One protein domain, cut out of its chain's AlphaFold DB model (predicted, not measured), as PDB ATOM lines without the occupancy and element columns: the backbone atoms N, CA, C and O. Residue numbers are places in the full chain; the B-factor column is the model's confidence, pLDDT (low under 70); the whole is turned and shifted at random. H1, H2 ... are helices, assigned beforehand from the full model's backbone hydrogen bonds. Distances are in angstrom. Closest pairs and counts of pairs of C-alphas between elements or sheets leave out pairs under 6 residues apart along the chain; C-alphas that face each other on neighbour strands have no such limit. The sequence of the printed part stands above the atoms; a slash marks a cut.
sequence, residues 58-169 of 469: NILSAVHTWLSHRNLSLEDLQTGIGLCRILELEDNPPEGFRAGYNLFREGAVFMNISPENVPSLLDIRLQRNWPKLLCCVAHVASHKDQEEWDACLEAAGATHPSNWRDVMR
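AT A GLANCE: This is residues 58 to 169 of the 469 residues of an uncharacterized protein of Gracilariopsis chorda (UniProt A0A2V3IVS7). A single helix, H6, runs through the middle of a ball of helices; on one side of it H1 and H7 pack as a crossed pair, and on the other H3 and H4 lie side by side, the end of H3 just reaching H6. The short helix H8 packs on residues 131 to 136 of H6, while H2 and H5 are short turns of helix next to H3 and H6. The printed part has 112 residues with eight named helices, H1 to H8 in order, and no named strand; the class is all helix. It is compact, with a radius of gyration of the C-alphas of 12.8 A, and spans 37 by 26 by 24 A.

IN THESE COORDINATES: H1, residues 58 to 68, begins at C-alpha 58 (-43.689, -9.950, 34.499) and is 15.2 A long. H2 takes residues 76 to 79 and H3 residues 81 to 87. H4, residues 97 to 110, is 19.8 A long, and H5 takes residues 121 to 125. H6, residues 130 to 144, begins at C-alpha 130 (-42.722, -23.870, 35.200) and is 20.6 A long. H7, residues 146 to 156, is 15.2 A long. H8, residues 164 to 167, ends at C-alpha 167 (-48.387, -17.315, 32.158).

HOW THE PARTS SIT: The hub is H6, which touches five other helices. H1 touches it at a steep tilt of 58 degrees, the same way, the closest C-alphas being those of Val 63 and Ala 138, 6.8 A apart. H6 and H7 form a helical hairpin at 45 degrees, touching through residues 138 to 142 of H6 alone, with Ala 141 and Trp 149 closest at 5.8 A between C-alphas. H1 and H7 touch, opposite ways at a steep tilt of 53 degrees; the C-alphas of Ala 62 and Cys 152 are closest, 4.9 A apart. H8 touches H6 at residues 131 to 136 alone, where the C-alphas of Cys 135 and Trp 164 are closest, 4.9 A apart. H3 and H6 only just touch, with 3 pairs of C-alphas within 8 A, the closest being Leu 87 and Val 140 at 7.0 A. H3 and H4 touch at a shallow tilt of 13 degrees, the same way, closest at the C-alphas of Cys 84 and Phe 104, 5.6 A apart. H2 and H3, and likewise H5 and H6, only just touch, each only at the corner, with 3 pairs. H4 and H7 are apart. In H1, H3, H4, H5, H6 and H7 every O i to N i+4 pair is within hydrogen-bond range; H2 and H8 are too short for such a pair.

THE WHOLE: The C-alphas farthest apart, those of Glu 95 and Gly 157, are 37.7 A apart. The printed part has no cut and no long link. Its mean pLDDT is 82.1; residues 80, 90 to 92, 95, 122 to 129 and 169 are under 70.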
ATOM      1  N   ASN A  58     -42.828 -10.694  33.586       84.25
ATOM      2  CA  ASN A  58     -43.689  -9.950  34.499       84.25
ATOM      3  C   ASN A  58     -44.467 -10.871  35.453       84.25
ATOM      4  O   ASN A  58     -44.481 -10.622  36.651       84.25
ATOM      5  N   ILE A  59     -45.044 -11.982  34.979       87.31
ATOM      6  CA  ILE A  59     -45.700 -12.953  35.875       87.31
ATOM      7  C   ILE A  59     -44.680 -13.624  36.795       87.31
ATOM      8  O   ILE A  59     -44.937 -13.770  37.986       87.31
ATOM      9  N   LEU A  60     -43.516 -14.008  36.266       85.25
ATOM     10  CA  LEU A  60     -42.440 -14.577  37.074       85.25
ATOM     11  C   LEU A  60     -41.993 -13.595  38.165       85.25
ATOM     12  O   LEU A  60     -41.840 -13.996  39.314       85.25
ATOM     13  N   SER A  61     -41.841 -12.314  37.818       87.12
ATOM     14  CA  SER A  61     -41.511 -11.250  38.766       87.12
ATOM     15  C   SER A  61     -42.599 -11.073  39.824       87.12
ATOM     16  O   SER A  61     -42.271 -10.976  41.001       87.12
ATOM     17  N   ALA A  62     -43.879 -11.075  39.435       91.19
ATOM     18  CA  ALA A  62     -44.996 -10.976  40.374       91.19
ATOM     19  C   ALA A  62     -45.005 -12.155  41.357       91.19
ATOM     20  O   ALA A  62     -45.092 -11.951  42.567       91.19
ATOM     21  N   VAL A  63     -44.841 -13.387  40.855       90.81
ATOM     22  CA  VAL A  63     -44.753 -14.587  41.701       90.81
ATOM     23  C   VAL A  63     -43.545 -14.514  42.632       90.81
ATOM     24  O   VAL A  63     -43.678 -14.798  43.816       90.81
ATOM     25  N   HIS A  64     -42.378 -14.103  42.135       90.75
ATOM     26  CA  HIS A  64     -41.178 -13.975  42.959       90.75
ATOM     27  C   HIS A  64     -41.376 -12.981  44.114       90.75
ATOM     28  O   HIS A  64     -41.027 -13.288  45.256       90.75
ATOM     29  N   THR A  65     -41.969 -11.815  43.844       93.31
ATOM     30  CA  THR A  65     -42.300 -10.818  44.873       93.31
ATOM     31  C   THR A  65     -43.263 -11.393  45.911       93.31
ATOM     32  O   THR A  65     -42.981 -11.334  47.107       93.31
ATOM     33  N   TRP A  66     -44.345 -12.037  45.463       95.19
ATOM     34  CA  TRP A  66     -45.356 -12.623  46.347       95.19
ATOM     35  C   TRP A  66     -44.801 -13.746  47.245       95.19
ATOM     36  O   TRP A  66     -45.132 -13.829  48.430       95.19
ATOM     37  N   LEU A  67     -43.912 -14.590  46.705       92.25
ATOM     38  CA  LEU A  67     -43.205 -15.625  47.471       92.25
ATOM     39  C   LEU A  67     -42.246 -15.017  48.502       92.25
ATOM     40  O   LEU A  67     -42.178 -15.492  49.637       92.25
ATOM     41  N   SER A  68     -41.550 -13.939  48.134       92.31
ATOM     42  CA  SER A  68     -40.581 -13.270  49.008       92.31
ATOM     43  C   SER A  68     -41.244 -12.703  50.266       92.31
ATOM     44  O   SER A  68     -40.693 -12.842  51.356       92.31
ATOM     45  N   HIS A  69     -42.458 -12.150  50.158       93.94
ATOM     46  CA  HIS A  69     -43.236 -11.693  51.321       93.94
ATOM     47  C   HIS A  69     -43.582 -12.823  52.308       93.94
ATOM     48  O   HIS A  69     -43.849 -12.568  53.481       93.94
ATOM     49  N   ARG A  70     -43.530 -14.081  51.853       92.44
ATOM     50  CA  ARG A  70     -43.790 -15.294  52.643       92.44
ATOM     51  C   ARG A  70     -42.515 -16.036  53.041       92.44
ATOM     52  O   ARG A  70     -42.601 -17.151  53.548       92.44
ATOM     53  N   ASN A  71     -41.341 -15.432  52.844       92.94
ATOM     54  CA  ASN A  71     -40.033 -16.060  53.064       92.94
ATOM     55  C   ASN A  71     -39.864 -17.376  52.283       92.94
ATOM     56  O   ASN A  71     -39.295 -18.342  52.794       92.94
ATOM     57  N   LEU A  72     -40.388 -17.418  51.056       90.38
ATOM     58  CA  LEU A  72     -40.232 -18.533  50.131       90.38
ATOM     59  C   LEU A  72     -39.477 -18.077  48.883       90.38
ATOM     60  O   LEU A  72     -39.633 -16.954  48.408       90.38
ATOM     61  N   SER A  73     -38.687 -18.985  48.327       88.75
ATOM     62  CA  SER A  73     -38.006 -18.843  47.045       88.75
ATOM     63  C   SER A  73     -38.668 -19.712  45.970       88.75
ATOM     64  O   SER A  73     -39.476 -20.602  46.249       88.75
ATOM     65  N   LEU A  74     -38.307 -19.489  44.704       80.88
ATOM     66  CA  LEU A  74     -38.720 -20.375  43.608       80.88
ATOM     67  C   LEU A  74     -38.125 -21.787  43.744       80.88
ATOM     68  O   LEU A  74     -38.731 -22.751  43.278       80.88
ATOM     69  N   GLU A  75     -36.967 -21.924  44.389       81.00
ATOM     70  CA  GLU A  75     -36.322 -23.213  44.661       81.00
ATOM     71  C   GLU A  75     -37.108 -24.026  45.693       81.00
ATOM     72  O   GLU A  75     -37.272 -25.237  45.534       81.00
ATOM     73  N   ASP A  76     -37.708 -23.362  46.687       82.31
ATOM     74  CA  ASP A  76     -38.546 -24.029  47.687       82.31
ATOM     75  C   ASP A  76     -39.729 -24.761  47.045       82.31
ATOM     76  O   ASP A  76     -40.123 -25.839  47.505       82.31
ATOM     77  N   LEU A  77     -40.266 -24.243  45.933       79.44
ATOM     78  CA  LEU A  77     -41.335 -24.903  45.174       79.44
ATOM     79  C   LEU A  77     -40.915 -26.271  44.626       79.44
ATOM     80  O   LEU A  77     -41.744 -27.176  44.503       79.44
ATOM     81  N   GLN A  78     -39.628 -26.448  44.327       70.94
ATOM     82  CA  GLN A  78     -39.085 -27.672  43.736       70.94
ATOM     83  C   GLN A  78     -38.980 -28.813  44.749       70.94
ATOM     84  O   GLN A  78     -38.913 -29.983  44.375       70.94
ATOM     85  N   THR A  79     -39.014 -28.496  46.041       72.56
ATOM     86  CA  THR A  79     -38.906 -29.486  47.119       72.56
ATOM     87  C   THR A  79     -40.237 -30.171  47.441       72.56
ATOM     88  O   THR A  79     -40.268 -31.113  48.234       72.56
ATOM     89  N   GLY A  80     -41.356 -29.718  46.859       68.00
ATOM     90  CA  GLY A  80     -42.715 -30.153  47.223       68.00
ATOM     91  C   GLY A  80     -43.181 -29.619  48.586       68.00
ATOM     92  O   GLY A  80     -44.367 -29.360  48.775       68.00
ATOM     93  N   ILE A  81     -42.248 -29.361  49.506       71.31
ATOM     94  CA  ILE A  81     -42.476 -28.710  50.800       71.31
ATOM     95  C   ILE A  81     -42.898 -27.250  50.601       71.31
ATOM     96  O   ILE A  81     -43.885 -26.827  51.198       71.31
ATOM     97  N   GLY A  82     -42.226 -26.495  49.723       78.25
ATOM     98  CA  GLY A  82     -42.625 -25.114  49.414       78.25
ATOM     99  C   GLY A  82     -44.033 -25.020  48.821       78.25
ATOM    100  O   GLY A  82     -44.784 -24.108  49.153       78.25
ATOM    101  N   LEU A  83     -44.439 -26.020  48.029       75.38
ATOM    102  CA  LEU A  83     -45.802 -26.121  47.501       75.38
ATOM    103  C   LEU A  83     -46.848 -26.332  48.605       75.38
ATOM    104  O   LEU A  83     -47.908 -25.713  48.570       75.38
ATOM    105  N   CYS A  84     -46.541 -27.168  49.600       79.44
ATOM    106  CA  CYS A  84     -47.421 -27.381  50.752       79.44
ATOM    107  C   CYS A  84     -47.511 -26.134  51.639       79.44
ATOM    108  O   CYS A  84     -48.598 -25.790  52.096       79.44
ATOM    109  N   ARG A  85     -46.385 -25.433  51.838       82.69
ATOM    110  CA  ARG A  85     -46.321 -24.187  52.619       82.69
ATOM    111  C   ARG A  85     -47.176 -23.080  52.010       82.69
ATOM    112  O   ARG A  85     -47.880 -22.400  52.739       82.69
ATOM    113  N   ILE A  86     -47.182 -22.948  50.685       82.12
ATOM    114  CA  ILE A  86     -48.021 -21.964  49.972       82.12
ATOM    115  C   ILE A  86     -49.511 -22.231  50.141       82.12
ATOM    116  O   ILE A  86     -50.315 -21.303  50.175       82.12
ATOM    117  N   LEU A  87     -49.883 -23.503  50.253       79.88
ATOM    118  CA  LEU A  87     -51.265 -23.899  50.482       79.88
ATOM    119  C   LEU A  87     -51.642 -23.895  51.976       79.88
ATOM    120  O   LEU A  87     -52.820 -24.068  52.286       79.88
ATOM    121  N   GLU A  88     -50.679 -23.655  52.879       80.19
ATOM    122  CA  GLU A  88     -50.817 -23.742  54.344       80.19
ATOM    123  C   GLU A  88     -51.379 -25.098  54.801       80.19
ATOM    124  O   GLU A  88     -52.160 -25.179  55.745       80.19
ATOM    125  N   LEU A  89     -51.026 -26.177  54.093       70.31
ATOM    126  CA  LEU A  89     -51.662 -27.479  54.306       70.31
ATOM    127  C   LEU A  89     -51.200 -28.194  55.576       70.31
ATOM    128  O   LEU A  89     -51.908 -29.100  55.990       70.31
ATOM    129  N   GLU A  90     -50.073 -27.810  56.188       64.69
ATOM    130  CA  GLU A  90     -49.631 -28.308  57.502       64.69
ATOM    131  C   GLU A  90     -48.355 -27.595  57.994       64.69
ATOM    132  O   GLU A  90     -47.482 -27.246  57.195       64.69
ATOM    133  N   ASP A  91     -48.204 -27.461  59.320       66.31
ATOM    134  CA  ASP A  91     -46.971 -26.969  59.966       66.31
ATOM    135  C   ASP A  91     -45.780 -27.932  59.769       66.31
ATOM    136  O   ASP A  91     -44.622 -27.515  59.786       66.31
ATOM    137  N   ASN A  92     -46.067 -29.225  59.552       68.38
ATOM    138  CA  ASN A  92     -45.094 -30.300  59.340       68.38
ATOM    139  C   ASN A  92     -45.457 -31.113  58.085       68.38
ATOM    140  O   ASN A  92     -46.104 -32.153  58.203       68.38
ATOM    141  N   PRO A  93     -45.057 -30.669  56.882       70.25
ATOM    142  CA  PRO A  93     -45.364 -31.383  55.651       70.25
ATOM    143  C   PRO A  93     -44.764 -32.798  55.673       70.25
ATOM    144  O   PRO A  93     -43.668 -32.991  56.209       70.25
ATOM    145  N   PRO A  94     -45.443 -33.792  55.071       73.00
ATOM    146  CA  PRO A  94     -44.990 -35.175  55.101       73.00
ATOM    147  C   PRO A  94     -43.590 -35.321  54.493       73.00
ATOM    148  O   PRO A  94     -43.282 -34.732  53.451       73.00
ATOM    149  N   GLU A  95     -42.743 -36.136  55.130       69.25
ATOM    150  CA  GLU A  95     -41.393 -36.402  54.638       69.25
ATOM    151  C   GLU A  95     -41.449 -37.039  53.241       69.25
ATOM    152  O   GLU A  95     -42.005 -38.119  53.027       69.25
ATOM    153  N   GLY A  96     -40.842 -36.357  52.269       70.56
ATOM    154  CA  GLY A  96     -40.674 -36.855  50.910       70.56
ATOM    155  C   GLY A  96     -41.523 -36.133  49.863       70.56
ATOM    156  O   GLY A  96     -42.743 -36.003  49.955       70.56
ATOM    157  N   PHE A  97     -40.852 -35.755  48.774       73.62
ATOM    158  CA  PHE A  97     -41.405 -34.991  47.652       73.62
ATOM    159  C   PHE A  97     -42.743 -35.522  47.112       73.62
ATOM    160  O   PHE A  97     -43.643 -34.751  46.799       73.62
ATOM    161  N   ARG A  98     -42.899 -36.850  46.998       77.69
ATOM    162  CA  ARG A  98     -44.117 -37.466  46.444       77.69
ATOM    163  C   ARG A  98     -45.334 -37.282  47.355       77.69
ATOM    164  O   ARG A  98     -46.430 -37.091  46.838       77.69
ATOM    165  N   ALA A  99     -45.145 -37.349  48.672       77.44
ATOM    166  CA  ALA A  99     -46.218 -37.135  49.634       77.44
ATOM    167  C   ALA A  99     -46.642 -35.660  49.637       77.44
ATOM    168  O   ALA A  99     -47.824 -35.375  49.459       77.44
ATOM    169  N   GLY A 100     -45.671 -34.738  49.684       76.44
ATOM    170  CA  GLY A 100     -45.934 -33.302  49.551       76.44
ATOM    171  C   GLY A 100     -46.607 -32.931  48.223       76.44
ATOM    172  O   GLY A 100     -47.551 -32.150  48.197       76.44
ATOM    173  N   TYR A 101     -46.209 -33.551  47.109       81.62
ATOM    174  CA  TYR A 101     -46.863 -33.326  45.818       81.62
ATOM    175  C   TYR A 101     -48.321 -33.806  45.782       81.62
ATOM    176  O   TYR A 101     -49.178 -33.126  45.219       81.62
ATOM    177  N   ASN A 102     -48.620 -34.977  46.352       83.75
ATOM    178  CA  ASN A 102     -49.996 -35.472  46.400       83.75
ATOM    179  C   ASN A 102     -50.886 -34.533  47.224       83.75
ATOM    180  O   ASN A 102     -51.966 -34.178  46.761       83.75
ATOM    181  N   LEU A 103     -50.382 -34.077  48.375       81.12
ATOM    182  CA  LEU A 103     -51.058 -33.105  49.230       81.12
ATOM    183  C   LEU A 103     -51.281 -31.773  48.495       81.12
ATOM    184  O   LEU A 103     -52.386 -31.239  48.486       81.12
ATOM    185  N   PHE A 104     -50.268 -31.286  47.769       82.94
ATOM    186  CA  PHE A 104     -50.402 -30.127  46.884       82.94
ATOM    187  C   PHE A 104     -51.495 -30.319  45.826       82.94
ATOM    188  O   PHE A 104     -52.305 -29.421  45.605       82.94
ATOM    189  N   ARG A 105     -51.550 -31.486  45.176       86.00
ATOM    190  CA  ARG A 105     -52.559 -31.781  44.151       86.00
ATOM    191  C   ARG A 105     -53.970 -31.790  44.736       86.00
ATOM    192  O   ARG A 105     -54.889 -31.298  44.089       86.00
ATOM    193  N   GLU A 106     -54.145 -32.326  45.940       86.31
ATOM    194  CA  GLU A 106     -55.419 -32.302  46.664       86.31
ATOM    195  C   GLU A 106     -55.829 -30.871  47.035       86.31
ATOM    196  O   GLU A 106     -56.963 -30.470  46.766       86.31
ATOM    197  N   GLY A 107     -54.894 -30.061  47.540       81.75
ATOM    198  CA  GLY A 107     -55.137 -28.645  47.823       81.75
ATOM    199  C   GLY A 107     -55.460 -27.822  46.570       81.75
ATOM    200  O   GLY A 107     -56.353 -26.980  46.600       81.75
ATOM    201  N   ALA A 108     -54.812 -28.109  45.438       83.81
ATOM    202  CA  ALA A 108     -55.118 -27.462  44.164       83.81
ATOM    203  C   ALA A 108     -56.551 -27.766  43.691       83.81
ATOM    204  O   ALA A 108     -57.252 -26.867  43.228       83.81
ATOM    205  N   VAL A 109     -57.012 -29.012  43.858       86.19
ATOM    206  CA  VAL A 109     -58.405 -29.397  43.575       86.19
ATOM    207  C   VAL A 109     -59.374 -28.678  44.514       86.19
ATOM    208  O   VAL A 109     -60.395 -28.174  44.054       86.19
ATOM    209  N   PHE A 110     -59.046 -28.572  45.806       85.88
ATOM    210  CA  PHE A 110     -59.858 -27.833  46.779       85.88
ATOM    211  C   PHE A 110     -60.021 -26.349  46.405       85.88
ATOM    212  O   PHE A 110     -61.095 -25.781  46.581       85.88
ATOM    213  N   MET A 111     -58.991 -25.738  45.812       82.12
ATOM    214  CA  MET A 111     -59.020 -24.356  45.309       82.12
ATOM    215  C   MET A 111     -59.651 -24.208  43.912       82.12
ATOM    216  O   MET A 111     -59.516 -23.160  43.283       82.12
ATOM    217  N   ASN A 112     -60.333 -25.241  43.401       87.81
ATOM    218  CA  ASN A 112     -60.938 -25.274  42.063       87.81
ATOM    219  C   ASN A 112     -59.950 -24.997  40.914       87.81
ATOM    220  O   ASN A 112     -60.340 -24.520  39.846       87.81
ATOM    221  N   ILE A 113     -58.663 -25.309  41.095       83.88
ATOM    222  CA  ILE A 113     -57.688 -25.234  40.006       83.88
ATOM    223  C   ILE A 113     -57.952 -26.411  39.063       83.88
ATOM    224  O   ILE A 113     -57.930 -27.569  39.484       83.88
ATOM    225  N   SER A 114     -58.188 -26.124  37.778       84.00
ATOM    226  CA  SER A 114     -58.420 -27.170  36.773       84.00
ATOM    227  C   SER A 114     -57.279 -28.203  36.791       84.00
ATOM    228  O   SER A 114     -56.109 -27.802  36.760       84.00
ATOM    229  N   PRO A 115     -57.566 -29.522  36.791       84.25
ATOM    230  CA  PRO A 115     -56.538 -30.566  36.814       84.25
ATOM    231  C   PRO A 115     -55.499 -30.436  35.694       84.25
ATOM    232  O   PRO A 115     -54.352 -30.841  35.856       84.25
ATOM    233  N   GLU A 116     -55.876 -29.844  34.557       81.56
ATOM    234  CA  GLU A 116     -54.973 -29.607  33.429       81.56
ATOM    235  C   GLU A 116     -53.912 -28.526  33.702       81.56
ATOM    236  O   GLU A 116     -52.847 -28.545  33.073       81.56
ATOM    237  N   ASN A 117     -54.180 -27.620  34.649       80.81
ATOM    238  CA  ASN A 117     -53.278 -26.556  35.086       80.81
ATOM    239  C   ASN A 117     -52.301 -27.049  36.160       80.81
ATOM    240  O   ASN A 117     -51.240 -26.453  36.322       80.81
ATOM    241  N   VAL A 118     -52.615 -28.148  36.854       85.75
ATOM    242  CA  VAL A 118     -51.740 -28.717  37.883       85.75
ATOM    243  C   VAL A 118     -50.561 -29.440  37.210       85.75
ATOM    244  O   VAL A 118     -50.778 -30.357  36.410       85.75
ATOM    245  N   PRO A 119     -49.298 -29.052  37.477       82.62
ATOM    246  CA  PRO A 119     -48.138 -29.723  36.895       82.62
ATOM    247  C   PRO A 119     -48.050 -31.164  37.402       82.62
ATOM    248  O   PRO A 119     -48.370 -31.436  38.560       82.62
ATOM    249  N   SER A 120     -47.609 -32.104  36.562       83.75
ATOM    250  CA  SER A 120     -47.357 -33.479  37.002       83.75
ATOM    251  C   SER A 120     -46.167 -33.548  37.971       83.75
ATOM    252  O   SER A 120     -45.318 -32.657  38.011       83.75
ATOM    253  N   LEU A 121     -46.050 -34.650  38.719       78.62
ATOM    254  CA  LEU A 121     -44.892 -34.914  39.586       78.62
ATOM    255  C   LEU A 121     -43.561 -34.792  38.816       78.62
ATOM    256  O   LEU A 121     -42.566 -34.290  39.339       78.62
ATOM    257  N   LEU A 122     -43.555 -35.268  37.567       69.25
ATOM    258  CA  LEU A 122     -42.394 -35.224  36.684       69.25
ATOM    259  C   LEU A 122     -42.117 -33.798  36.187       69.25
ATOM    260  O   LEU A 122     -40.956 -33.432  36.026       69.25
ATOM    261  N   ASP A 123     -43.165 -32.992  35.987       67.12
ATOM    262  CA  ASP A 123     -43.036 -31.603  35.544       67.12
ATOM    263  C   ASP A 123     -42.343 -30.723  36.581       67.12
ATOM    264  O   ASP A 123     -41.503 -29.907  36.208       67.12
ATOM    265  N   ILE A 124     -42.663 -30.909  37.865       68.31
ATOM    266  CA  ILE A 124     -42.018 -30.173  38.961       68.31
ATOM    267  C   ILE A 124     -40.571 -30.643  39.126       68.31
ATOM    268  O   ILE A 124     -39.666 -29.819  39.184       68.31
ATOM    269  N   ARG A 125     -40.336 -31.964  39.139       64.50
ATOM    270  CA  ARG A 125     -38.987 -32.531  39.323       64.50
ATOM    271  C   ARG A 125     -37.997 -32.144  38.239       64.50
ATOM    272  O   ARG A 125     -36.817 -32.012  38.525       64.50
ATOM    273  N   LEU A 126     -38.466 -32.055  37.001       52.06
ATOM    274  CA  LEU A 126     -37.612 -31.820  35.840       52.06
ATOM    275  C   LEU A 126     -37.743 -30.394  35.301       52.06
ATOM    276  O   LEU A 126     -37.304 -30.136  34.186       52.06
ATOM    277  N   GLN A 127     -38.410 -29.498  36.041       61.59
ATOM    278  CA  GLN A 127     -38.685 -28.116  35.626       61.59
ATOM    279  C   GLN A 127     -39.334 -28.015  34.226       61.59
ATOM    280  O   GLN A 127     -39.243 -27.006  33.525       61.59
ATOM    281  N   ARG A 128     -40.042 -29.070  33.800       60.34
ATOM    282  CA  ARG A 128     -40.617 -29.193  32.451       60.34
ATOM    283  C   ARG A 128     -41.895 -28.387  32.273       60.34
ATOM    284  O   ARG A 128     -42.394 -28.290  31.152       60.34
ATOM    285  N   ASN A 129     -42.446 -27.811  33.341       69.44
ATOM    286  CA  ASN A 129     -43.667 -27.018  33.239       69.44
ATOM    287  C   ASN A 129     -43.783 -25.892  34.268       69.44
ATOM    288  O   ASN A 129     -44.804 -25.748  34.942       69.44
ATOM    289  N   TRP A 130     -42.735 -25.069  34.359       74.62
ATOM    290  CA  TRP A 130     -42.722 -23.870  35.200       74.62
ATOM    291  C   TRP A 130     -43.981 -22.992  35.044       74.62
ATOM    292  O   TRP A 130     -44.530 -22.566  36.048       74.62
ATOM    293  N   PRO A 131     -44.538 -22.771  33.844       79.94
ATOM    294  CA  PRO A 131     -45.762 -21.984  33.677       79.94
ATOM    295  C   PRO A 131     -47.012 -22.599  34.298       79.94
ATOM    296  O   PRO A 131     -47.834 -21.856  34.822       79.94
ATOM    297  N   LYS A 132     -47.152 -23.931  34.309       82.50
ATOM    298  CA  LYS A 132     -48.214 -24.590  35.088       82.50
ATOM    299  C   LYS A 132     -48.017 -24.375  36.580       82.50
ATOM    300  O   LYS A 132     -48.961 -24.015  37.271       82.50
ATOM    301  N   LEU A 133     -46.782 -24.519  37.058       83.69
ATOM    302  CA  LEU A 133     -46.442 -24.263  38.454       83.69
ATOM    303  C   LEU A 133     -46.729 -22.805  38.853       83.69
ATOM    304  O   LEU A 133     -47.409 -22.572  39.843       83.69
ATOM    305  N   LEU A 134     -46.303 -21.827  38.053       85.69
ATOM    306  CA  LEU A 134     -46.554 -20.400  38.293       85.69
ATOM    307  C   LEU A 134     -48.031 -20.045  38.164       85.69
ATOM    308  O   LEU A 134     -48.512 -19.204  38.908       85.69
ATOM    309  N   CYS A 135     -48.764 -20.694  37.259       86.38
ATOM    310  CA  CYS A 135     -50.211 -20.549  37.172       86.38
ATOM    311  C   CYS A 135     -50.897 -21.070  38.430       86.38
ATOM    312  O   CYS A 135     -51.749 -20.377  38.975       86.38
ATOM    313  N   CYS A 136     -50.492 -22.238  38.934       87.62
ATOM    314  CA  CYS A 136     -50.963 -22.727  40.223       87.62
ATOM    315  C   CYS A 136     -50.642 -21.730  41.338       87.62
ATOM    316  O   CYS A 136     -51.548 -21.369  42.074       87.62
ATOM    317  N   VAL A 137     -49.406 -21.228  41.430       88.94
ATOM    318  CA  VAL A 137     -49.031 -20.238  42.455       88.94
ATOM    319  C   VAL A 137     -49.857 -18.955  42.323       88.94
ATOM    320  O   VAL A 137     -50.356 -18.471  43.328       88.94
ATOM    321  N   ALA A 138     -50.095 -18.452  41.110       88.88
ATOM    322  CA  ALA A 138     -50.944 -17.285  40.866       88.88
ATOM    323  C   ALA A 138     -52.414 -17.519  41.272       88.88
ATOM    324  O   ALA A 138     -53.062 -16.623  41.813       88.88
ATOM    325  N   HIS A 139     -52.945 -18.727  41.052       88.69
ATOM    326  CA  HIS A 139     -54.283 -19.100  41.522       88.69
ATOM    327  C   HIS A 139     -54.355 -19.211  43.047       88.69
ATOM    328  O   HIS A 139     -55.356 -18.820  43.639       88.69
ATOM    329  N   VAL A 140     -53.305 -19.726  43.691       88.00
ATOM    330  CA  VAL A 140     -53.243 -19.770  45.157       88.00
ATOM    331  C   VAL A 140     -53.126 -18.360  45.728       88.00
ATOM    332  O   VAL A 140     -53.844 -18.029  46.667       88.00
ATOM    333  N   ALA A 141     -52.268 -17.526  45.141       89.81
ATOM    334  CA  ALA A 141     -52.055 -16.146  45.551       89.81
ATOM    335  C   ALA A 141     -53.356 -15.341  45.519       89.81
ATOM    336  O   ALA A 141     -53.728 -14.762  46.534       89.81
ATOM    337  N   SER A 142     -54.103 -15.412  44.414       90.50
ATOM    338  CA  SER A 142     -55.421 -14.767  44.300       90.50
ATOM    339  C   SER A 142     -56.454 -15.294  45.293       90.50
ATOM    340  O   SER A 142     -57.223 -14.516  45.849       90.50
ATOM    341  N   HIS A 143     -56.473 -16.602  45.565       89.31
ATOM    342  CA  HIS A 143     -57.403 -17.167  46.548       89.31
ATOM    343  C   HIS A 143     -57.085 -16.765  47.991       89.31
ATOM    344  O   HIS A 143     -58.001 -16.635  48.802       89.31
ATOM    345  N   LYS A 144     -55.800 -16.652  48.334       88.62
ATOM    346  CA  LYS A 144     -55.341 -16.406  49.706       88.62
ATOM    347  C   LYS A 144     -55.331 -14.921  50.049       88.62
ATOM    348  O   LYS A 144     -55.807 -14.555  51.117       88.62
ATOM    349  N   ASP A 145     -54.784 -14.097  49.161       92.25
ATOM    350  CA  ASP A 145     -54.639 -12.659  49.365       92.25
ATOM    351  C   ASP A 145     -54.694 -11.930  48.016       92.25
ATOM    352  O   ASP A 145     -53.678 -11.651  47.374       92.25
ATOM    353  N   GLN A 146     -55.922 -11.673  47.563       94.25
ATOM    354  CA  GLN A 146     -56.183 -11.021  46.283       94.25
ATOM    355  C   GLN A 146     -55.565  -9.617  46.214       94.25
ATOM    356  O   GLN A 146     -55.021  -9.250  45.177       94.25
ATOM    357  N   GLU A 147     -55.625  -8.846  47.304       96.25
ATOM    358  CA  GLU A 147     -55.143  -7.460  47.338       96.25
ATOM    359  C   GLU A 147     -53.616  -7.405  47.210       96.25
ATOM    360  O   GLU A 147     -53.082  -6.662  46.382       96.25
ATOM    361  N   GLU A 148     -52.902  -8.246  47.961       95.69
ATOM    362  CA  GLU A 148     -51.446  -8.342  47.862       95.69
ATOM    363  C   GLU A 148     -51.002  -8.872  46.489       95.69
ATOM    364  O   GLU A 148     -50.019  -8.394  45.909       95.69
ATOM    365  N   TRP A 149     -51.720  -9.860  45.948       95.38
ATOM    366  CA  TRP A 149     -51.419 -10.415  44.633       95.38
ATOM    367  C   TRP A 149     -51.621  -9.392  43.510       95.38
ATOM    368  O   TRP A 149     -50.751  -9.260  42.645       95.38
ATOM    369  N   ASP A 150     -52.710  -8.622  43.546       95.31
ATOM    370  CA  ASP A 150     -52.973  -7.561  42.572       95.31
ATOM    371  C   ASP A 150     -51.898  -6.465  42.631       95.31
ATOM    372  O   ASP A 150     -51.422  -6.022  41.583       95.31
ATOM    373  N   ALA A 151     -51.413  -6.111  43.826       95.81
ATOM    374  CA  ALA A 151     -50.286  -5.192  43.984       95.81
ATOM    375  C   ALA A 151     -48.983  -5.745  43.368       95.81
ATOM    376  O   ALA A 151     -48.229  -5.011  42.724       95.81
ATOM    377  N   CYS A 152     -48.720  -7.051  43.511       94.06
ATOM    378  CA  CYS A 152     -47.571  -7.705  42.878       94.06
ATOM    379  C   CYS A 152     -47.685  -7.709  41.344       94.06
ATOM    380  O   CYS A 152     -46.688  -7.489  40.650       94.06
ATOM    381  N   LEU A 153     -48.887  -7.951  40.810       93.12
ATOM    382  CA  LEU A 153     -49.160  -7.897  39.373       93.12
ATOM    383  C   LEU A 153     -48.971  -6.482  38.821       93.12
ATOM    384  O   LEU A 153     -48.302  -6.320  37.800       93.12
ATOM    385  N   GLU A 154     -49.503  -5.465  39.502       93.88
ATOM    386  CA  GLU A 154     -49.357  -4.061  39.113       93.88
ATOM    387  C   GLU A 154     -47.881  -3.645  39.092       93.88
ATOM    388  O   GLU A 154     -47.398  -3.137  38.077       93.88
ATOM    389  N   ALA A 155     -47.132  -3.952  40.158       92.00
ATOM    390  CA  ALA A 155     -45.706  -3.644  40.256       92.00
ATOM    391  C   ALA A 155     -44.873  -4.307  39.146       92.00
ATOM    392  O   ALA A 155     -43.889  -3.735  38.673       92.00
ATOM    393  N   ALA A 156     -45.271  -5.501  38.708       88.56
ATOM    394  CA  ALA A 156     -44.603  -6.219  37.630       88.56
ATOM    395  C   ALA A 156     -45.104  -5.842  36.223       88.56
ATOM    396  O   ALA A 156     -44.531  -6.304  35.233       88.56
ATOM    397  N   GLY A 157     -46.175  -5.050  36.098       90.12
ATOM    398  CA  GLY A 157     -46.847  -4.798  34.820       90.12
ATOM    399  C   GLY A 157     -47.449  -6.074  34.213       90.12
ATOM    400  O   GLY A 157     -47.308  -6.332  33.013       90.12
ATOM    401  N   ALA A 158     -48.048  -6.924  35.044       89.38
ATOM    402  CA  ALA A 158     -48.667  -8.192  34.674       89.38
ATOM    403  C   ALA A 158     -50.199  -8.149  34.802       89.38
ATOM    404  O   ALA A 158     -50.766  -7.285  35.460       89.38
ATOM    405  N   THR A 159     -50.879  -9.103  34.166       90.25
ATOM    406  CA  THR A 159     -52.331  -9.302  34.305       90.25
ATOM    407  C   THR A 159     -52.610 -10.669  34.904       90.25
ATOM    408  O   THR A 159     -51.829 -11.601  34.710       90.25
ATOM    409  N   HIS A 160     -53.742 -10.810  35.587       88.25
ATOM    410  CA  HIS A 160     -54.113 -12.082  36.192       88.25
ATOM    411  C   HIS A 160     -54.213 -13.194  35.128       88.25
ATOM    412  O   HIS A 160     -54.932 -13.022  34.138       88.25
ATOM    413  N   PRO A 161     -53.516 -14.334  35.290       86.88
ATOM    414  CA  PRO A 161     -53.656 -15.448  34.363       86.88
ATOM    415  C   PRO A 161     -54.985 -16.173  34.600       86.88
ATOM    416  O   PRO A 161     -55.335 -16.476  35.739       86.88
ATOM    417  N   SER A 162     -55.736 -16.460  33.536       80.38
ATOM    418  CA  SER A 162     -56.947 -17.295  33.598       80.38
ATOM    419  C   SER A 162     -56.619 -18.787  33.492       80.38
ATOM    420  O   SER A 162     -57.364 -19.637  33.973       80.38
ATOM    421  N   ASN A 163     -55.496 -19.109  32.850       82.31
ATOM    422  CA  ASN A 163     -54.972 -20.460  32.701       82.31
ATOM    423  C   ASN A 163     -53.445 -20.421  32.501       82.31
ATOM    424  O   ASN A 163     -52.854 -19.363  32.275       82.31
ATOM    425  N   TRP A 164     -52.786 -21.584  32.534       76.94
ATOM    426  CA  TRP A 164     -51.318 -21.645  32.474       76.94
ATOM    427  C   TRP A 164     -50.719 -21.123  31.168       76.94
ATOM    428  O   TRP A 164     -49.552 -20.731  31.147       76.94
ATOM    429  N   ARG A 165     -51.503 -21.070  30.084       76.25
ATOM    430  CA  ARG A 165     -51.052 -20.497  28.813       76.25
ATOM    431  C   ARG A 165     -50.887 -18.986  28.900       76.25
ATOM    432  O   ARG A 165     -49.985 -18.452  28.262       76.25
ATOM    433  N   ASP A 166     -51.648 -18.316  29.758       75.88
ATOM    434  CA  ASP A 166     -51.533 -16.870  29.968       75.88
ATOM    435  C   ASP A 166     -50.247 -16.491  30.713       75.88
ATOM    436  O   ASP A 166     -49.783 -15.354  30.611       75.88
ATOM    437  N   VAL A 167     -49.654 -17.452  31.427       70.62
ATOM    438  CA  VAL A 167     -48.387 -17.315  32.158       70.62
ATOM    439  C   VAL A 167     -47.179 -17.565  31.255       70.62
ATOM    440  O   VAL A 167     -46.052 -17.271  31.644       70.62
ATOM    441  N   MET A 168     -47.371 -18.066  30.035       70.00
ATOM    442  CA  MET A 168     -46.275 -18.329  29.104       70.00
ATOM    443  C   MET A 168     -45.861 -17.080  28.328       70.00
ATOM    444  O   MET A 168     -46.696 -16.323  27.831       70.00
ATOM    445  N   ARG A 169     -44.549 -16.883  28.156       56.62
ATOM    446  CA  ARG A 169     -44.023 -15.947  27.159       56.62
ATOM    447  C   ARG A 169     -44.437 -16.492  25.787       56.62
ATOM    448  O   ARG A 169     -44.061 -17.607  25.427       56.62
TER     449      ARG A 169